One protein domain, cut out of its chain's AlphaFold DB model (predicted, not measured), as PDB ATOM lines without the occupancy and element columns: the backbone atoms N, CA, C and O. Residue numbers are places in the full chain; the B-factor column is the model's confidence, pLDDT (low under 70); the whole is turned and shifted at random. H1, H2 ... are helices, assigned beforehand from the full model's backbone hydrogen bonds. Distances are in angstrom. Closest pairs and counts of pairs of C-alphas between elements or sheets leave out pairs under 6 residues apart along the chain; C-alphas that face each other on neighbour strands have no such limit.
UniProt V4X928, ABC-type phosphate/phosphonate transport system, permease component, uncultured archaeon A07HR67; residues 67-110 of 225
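This is residues 67 to 110 of the 225 residues of the protein "ABC-type phosphate/phosphonate transport system, permease component" of uncultured archaeon A07HR67 (UniProt V4X928). What shape does the backbone make? H2 and H3 meet near their ends as an L, and the short H1 sits inside its angle, touching both. What leads into and out of these parts? Residues 67 to 76, before H1, and residues 107 to 110, after H3, hold no named helix. What is the make-up? The printed part has 44 residues with three named helices, in the order H1, H2, H3, and no named strand; its class is all helix, with 22 residues in the helices. It is compact, with a radius of gyration of the C-alphas of 10.0 A and spans of 30 by 22 by 14 A.

Where does the first helix lie? H1 is residues 77 to 81, 6.0 A from first to last C-alpha, and begins at C-alpha 77 (-30.863, 36.790, -11.762). Which helices follow? H2 is residues 86 to 94, 14.5 A long from first to last C-alpha, and begins at C-alpha 86 (-42.119, 43.641, -5.656). H3 is residues 99 to 106, 11.1 A long in the same measure, and ends at C-alpha 106 (-20.566, 36.706, -12.883).

What does H1 touch? H1 touches H2, the closest C-alphas being those of Thr 79 and Ala 89, 5.7 A apart. H1 also touches H3, the closest C-alphas being those of Ile 77 and Ser 104, 5.6 A apart. How do H2 and H3 stand? They touch only at the corner by their link, the closest C-alphas being those of Ser 93 and Arg 100, 5.8 A apart. Their lines are about perpendicular, at 89 degrees. What do the helix backbones show? In H1 every O i to N i+4 pair is within hydrogen-bond range; in H2 it is 3 of 5 and in H3 3 of 4.

How large is it? The two C-alphas farthest apart, those of Phe 68 and Gln 106, are 30.2 A apart. Is anything cut or long? The printed part has no cut, and the links H1 to H2 and H2 to H3 are both tight. How confident is the model? The mean pLDDT of the printed part is 83.6, and no printed residue is under 70.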
ATOM      1  N   PHE A  67     -44.754  52.676 -10.855       80.06
ATOM      2  CA  PHE A  67     -43.761  53.009  -9.834       80.06
ATOM      3  C   PHE A  67     -44.177  52.475  -8.454       80.06
ATOM      4  O   PHE A  67     -43.317  52.147  -7.636       80.06
ATOM      5  N   PHE A  68     -45.487  52.351  -8.202       80.62
ATOM      6  CA  PHE A  68     -46.051  51.817  -6.963       80.62
ATOM      7  C   PHE A  68     -47.057  50.688  -7.256       80.62
ATOM      8  O   PHE A  68     -48.047  50.943  -7.939       80.62
ATOM      9  N   PRO A  69     -46.879  49.475  -6.694       76.69
ATOM     10  CA  PRO A  69     -45.817  49.062  -5.773       76.69
ATOM     11  C   PRO A  69     -44.454  48.887  -6.482       76.69
ATOM     12  O   PRO A  69     -44.419  48.439  -7.624       76.69
ATOM     13  N   PRO A  70     -43.327  49.220  -5.821       80.06
ATOM     14  CA  PRO A  70     -42.006  49.150  -6.441       80.06
ATOM     15  C   PRO A  70     -41.634  47.705  -6.786       80.06
ATOM     16  O   PRO A  70     -41.683  46.837  -5.913       80.06
ATOM     17  N   ASP A  71     -41.229  47.459  -8.035       85.56
ATOM     18  CA  ASP A  71     -40.869  46.129  -8.529       85.56
ATOM     19  C   ASP A  71     -39.347  45.893  -8.545       85.56
ATOM     20  O   ASP A  71     -38.592  46.589  -9.226       85.56
ATOM     21  N   PHE A  72     -38.896  44.877  -7.804       87.25
ATOM     22  CA  PHE A  72     -37.491  44.468  -7.719       87.25
ATOM     23  C   PHE A  72     -37.200  43.166  -8.477       87.25
ATOM     24  O   PHE A  72     -36.164  42.542  -8.250       87.25
ATOM     25  N   GLN A  73     -38.049  42.767  -9.430       88.44
ATOM     26  CA  GLN A  73     -37.829  41.563 -10.238       88.44
ATOM     27  C   GLN A  73     -36.430  41.516 -10.882       88.44
ATOM     28  O   GLN A  73     -35.762  40.482 -10.873       88.44
ATOM     29  N   ASN A  74     -35.924  42.652 -11.375       87.69
ATOM     30  CA  ASN A  74     -34.600  42.749 -12.009       87.69
ATOM     31  C   ASN A  74     -33.427  42.936 -11.022       87.69
ATOM     32  O   ASN A  74     -32.307  43.242 -11.450       87.69
ATOM     33  N   PHE A  75     -33.651  42.788  -9.713       85.81
ATOM     34  CA  PHE A  75     -32.618  43.016  -8.702       85.81
ATOM     35  C   PHE A  75     -31.466  42.008  -8.813       85.81
ATOM     36  O   PHE A  75     -30.303  42.408  -8.896       85.81
ATOM     37  N   THR A  76     -31.782  40.718  -8.937       88.00
ATOM     38  CA  THR A  76     -30.826  39.626  -9.188       88.00
ATOM     39  C   THR A  76     -31.305  38.728 -10.326       88.00
ATOM     40  O   THR A  76     -32.420  38.870 -10.822       88.00
ATOM     41  N   ILE A  77     -30.464  37.792 -10.760       86.12
ATOM     42  CA  ILE A  77     -30.863  36.790 -11.762       86.12
ATOM     43  C   ILE A  77     -31.906  35.858 -11.180       86.12
ATOM     44  O   ILE A  77     -32.908  35.601 -11.828       86.12
ATOM     45  N   TYR A  78     -31.707  35.446  -9.930       86.25
ATOM     46  CA  TYR A  78     -32.646  34.607  -9.205       86.25
ATOM     47  C   TYR A  78     -34.057  35.209  -9.180       86.25
ATOM     48  O   TYR A  78     -35.013  34.565  -9.588       86.25
ATOM     49  N   THR A  79     -34.197  36.479  -8.784       87.19
ATOM     50  CA  THR A  79     -35.511  37.149  -8.745       87.19
ATOM     51  C   THR A  79     -36.140  37.292 -10.125       87.19
ATOM     52  O   THR A  79     -37.361  37.264 -10.256       87.19
ATOM     53  N   LYS A  80     -35.308  37.424 -11.158       85.88
ATOM     54  CA  LYS A  80     -35.755  37.543 -12.540       85.88
ATOM     55  C   LYS A  80     -36.241  36.210 -13.101       85.88
ATOM     56  O   LYS A  80     -37.285  36.188 -13.747       85.88
ATOM     57  N   ASP A  81     -35.500  35.139 -12.842       88.25
ATOM     58  CA  ASP A  81     -35.780  33.792 -13.340       88.25
ATOM     59  C   ASP A  81     -36.968  33.156 -12.597       88.25
ATOM     60  O   ASP A  81     -37.820  32.540 -13.228       88.25
ATOM     61  N   GLU A  82     -37.090  33.395 -11.288       86.69
ATOM     62  CA  GLU A  82     -38.207  32.923 -10.453       86.69
ATOM     63  C   GLU A  82     -39.442  33.843 -10.502       86.69
ATOM     64  O   GLU A  82     -40.449  33.584  -9.849       86.69
ATOM     65  N   GLY A  83     -39.381  34.955 -11.244       85.62
ATOM     66  CA  GLY A  83     -40.500  35.896 -11.349       85.62
ATOM     67  C   GLY A  83     -40.894  36.553 -10.020       85.62
ATOM     68  O   GLY A  83     -42.054  36.917  -9.830       85.62
ATOM     69  N   ILE A  84     -39.945  36.709  -9.092       85.81
ATOM     70  CA  ILE A  84     -40.187  37.310  -7.776       85.81
ATOM     71  C   ILE A  84     -40.275  38.825  -7.946       85.81
ATOM     72  O   ILE A  84     -39.260  39.512  -8.048       85.81
ATOM     73  N   THR A  85     -41.500  39.343  -7.976       87.50
ATOM     74  CA  THR A  85     -41.787  40.773  -8.143       87.50
ATOM     75  C   THR A  85     -41.883  41.499  -6.809       87.50
ATOM     76  O   THR A  85     -42.056  40.885  -5.758       87.50
ATOM     77  N   GLY A  86     -41.826  42.827  -6.836       86.19
ATOM     78  CA  GLY A  86     -42.119  43.641  -5.656       86.19
ATOM     79  C   GLY A  86     -41.011  43.643  -4.594       86.19
ATOM     80  O   GLY A  86     -39.885  43.211  -4.828       86.19
ATOM     81  N   LEU A  87     -41.332  44.100  -3.380       86.31
ATOM     82  CA  LEU A  87     -40.374  44.212  -2.264       86.31
ATOM     83  C   LEU A  87     -39.832  42.869  -1.756       86.31
ATOM     84  O   LEU A  87     -38.747  42.832  -1.183       86.31
ATOM     85  N   GLN A  88     -40.554  41.772  -1.977       87.38
ATOM     86  CA  GLN A  88     -40.135  40.412  -1.609       87.38
ATOM     87  C   GLN A  88     -38.895  39.937  -2.383       87.38
ATOM     88  O   GLN A  88     -38.173  39.065  -1.898       87.38
ATOM     89  N   ALA A  89     -38.591  40.547  -3.533       86.00
ATOM     90  CA  ALA A  89     -37.386  40.231  -4.290       86.00
ATOM     91  C   ALA A  89     -36.112  40.582  -3.504       86.00
ATOM     92  O   ALA A  89     -35.116  39.876  -3.610       86.00
ATOM     93  N   ILE A  90     -36.157  41.610  -2.649       86.62
ATOM     94  CA  ILE A  90     -35.015  42.030  -1.828       86.62
ATOM     95  C   ILE A  90     -34.603  40.914  -0.851       86.62
ATOM     96  O   ILE A  90     -33.507  40.381  -1.016       86.62
ATOM     97  N   PRO A  91     -35.427  40.489   0.130       87.19
ATOM     98  CA  PRO A  91     -35.043  39.416   1.043       87.19
ATOM     99  C   PRO A  91     -34.806  38.090   0.310       87.19
ATOM    100  O   PRO A  91     -33.904  37.348   0.692       87.19
ATOM    101  N   ALA A  92     -35.530  37.817  -0.782       85.81
ATOM    102  CA  ALA A  92     -35.274  36.644  -1.614       85.81
ATOM    103  C   ALA A  92     -33.864  36.661  -2.227       85.81
ATOM    104  O   ALA A  92     -33.207  35.626  -2.284       85.81
ATOM    105  N   SER A  93     -33.335  37.816  -2.624       85.19
ATOM    106  CA  SER A  93     -31.958  37.922  -3.117       85.19
ATOM    107  C   SER A  93     -30.894  37.719  -2.038       85.19
ATOM    108  O   SER A  93     -29.788  37.293  -2.361       85.19
ATOM    109  N   PHE A  94     -31.215  37.967  -0.765       86.81
ATOM    110  CA  PHE A  94     -30.295  37.764   0.362       86.81
ATOM    111  C   PHE A  94     -30.457  36.407   1.068       86.81
ATOM    112  O   PHE A  94     -29.612  36.057   1.889       86.81
ATOM    113  N   GLY A  95     -31.496  35.630   0.741       82.94
ATOM    114  CA  GLY A  95     -31.895  34.426   1.484       82.94
ATOM    115  C   GLY A  95     -30.868  33.289   1.555       82.94
ATOM    116  O   GLY A  95     -30.973  32.452   2.441       82.94
ATOM    117  N   ASP A  96     -29.864  33.274   0.674       82.56
ATOM    118  CA  ASP A  96     -28.807  32.248   0.631       82.56
ATOM    119  C   ASP A  96     -27.435  32.816   1.040       82.56
ATOM    120  O   ASP A  96     -26.432  32.676   0.342       82.56
ATOM    121  N   GLY A  97     -27.413  33.627   2.103       80.50
ATOM    122  CA  GLY A  97     -26.186  34.276   2.586       80.50
ATOM    123  C   GLY A  97     -25.535  35.240   1.579       80.50
ATOM    124  O   GLY A  97     -24.358  35.564   1.709       80.50
ATOM    125  N   GLY A  98     -26.281  35.691   0.565       82.25
ATOM    126  CA  GLY A  98     -25.795  36.572  -0.503       82.25
ATOM    127  C   GLY A  98     -25.227  35.870  -1.744       82.25
ATOM    128  O   GLY A  98     -24.833  36.562  -2.684       82.25
ATOM    129  N   ALA A  99     -25.235  34.532  -1.823       82.88
ATOM    130  CA  ALA A  99     -24.731  33.794  -2.991       82.88
ATOM    131  C   ALA A  99     -25.391  34.232  -4.319       82.88
ATOM    132  O   ALA A  99     -24.708  34.447  -5.317       82.88
ATOM    133  N   ARG A 100     -26.704  34.498  -4.302       83.81
ATOM    134  CA  ARG A 100     -27.510  34.958  -5.459       83.81
ATOM    135  C   ARG A 100     -27.075  36.324  -6.006       83.81
ATOM    136  O   ARG A 100     -27.238  36.624  -7.194       83.81
ATOM    137  N   ILE A 101     -26.520  37.171  -5.142       82.12
ATOM    138  CA  ILE A 101     -25.960  38.475  -5.514       82.12
ATOM    139  C   ILE A 101     -24.603  38.282  -6.190       82.12
ATOM    140  O   ILE A 101     -24.350  38.874  -7.240       82.12
ATOM    141  N   VAL A 102     -23.765  37.411  -5.626       81.75
ATOM    142  CA  VAL A 102     -22.444  37.085  -6.178       81.75
ATOM    143  C   VAL A 102     -22.568  36.431  -7.555       81.75
ATOM    144  O   VAL A 102     -21.884  36.829  -8.496       81.75
ATOM    145  N   GLU A 103     -23.502  35.496  -7.710       83.88
ATOM    146  CA  GLU A 103     -23.819  34.863  -8.993       83.88
ATOM    147  C   GLU A 103     -24.291  35.891 -10.035       83.88
ATOM    148  O   GLU A 103     -23.880  35.864 -11.200       83.88
ATOM    149  N   SER A 104     -25.081  36.878  -9.599       81.31
ATOM    150  CA  SER A 104     -25.543  37.966 -10.464       81.31
ATOM    151  C   SER A 104     -24.405  38.831 -11.017       81.31
ATOM    152  O   SER A 104     -24.570  39.431 -12.080       81.31
ATOM    153  N   PHE A 105     -23.247  38.882 -10.352       80.69
ATOM    154  CA  PHE A 105     -22.072  39.594 -10.857       80.69
ATOM    155  C   PHE A 105     -21.365  38.857 -11.992       80.69
ATOM    156  O   PHE A 105     -20.881  39.496 -12.927       80.69
ATOM    157  N   GLN A 106     -21.304  37.528 -11.921       77.31
ATOM    158  CA  GLN A 106     -20.566  36.706 -12.883       77.31
ATOM    159  C   GLN A 106     -21.361  36.434 -14.165       77.31
ATOM    160  O   GLN A 106     -20.792  36.083 -15.197       77.31
ATOM    161  N   SER A 107     -22.678  36.624 -14.134       75.25
ATOM    162  CA  SER A 107     -23.529  36.351 -15.287       75.25
ATOM    163  C   SER A 107     -23.396  37.375 -16.415       75.25
ATOM    164  O   SER A 107     -23.246  38.568 -16.151       75.25
ATOM    165  N   PRO A 108     -23.588  36.970 -17.683       70.75
ATOM    166  CA  PRO A 108     -23.702  37.882 -18.821       70.75
ATOM    167  C   PRO A 108     -24.895  38.851 -18.749       70.75
ATOM    168  O   PRO A 108     -24.835  39.932 -19.336       70.75
ATOM    169  N   ARG A 109     -25.975  38.506 -18.032       77.25
ATOM    170  CA  ARG A 109     -27.212  39.307 -17.984       77.25
ATOM    171  C   ARG A 109     -27.027  40.601 -17.183       77.25
ATOM    172  O   ARG A 109     -26.235  40.655 -16.246       77.25
ATOM    173  N   GLN A 110     -27.763  41.653 -17.549       77.38
ATOM    174  CA  GLN A 110     -27.801  42.894 -16.770       77.38
ATOM    175  C   GLN A 110     -28.870  42.802 -15.677       77.38
ATOM    176  O   GLN A 110     -30.056  42.638 -15.968       77.38
TER     177      GLN A 110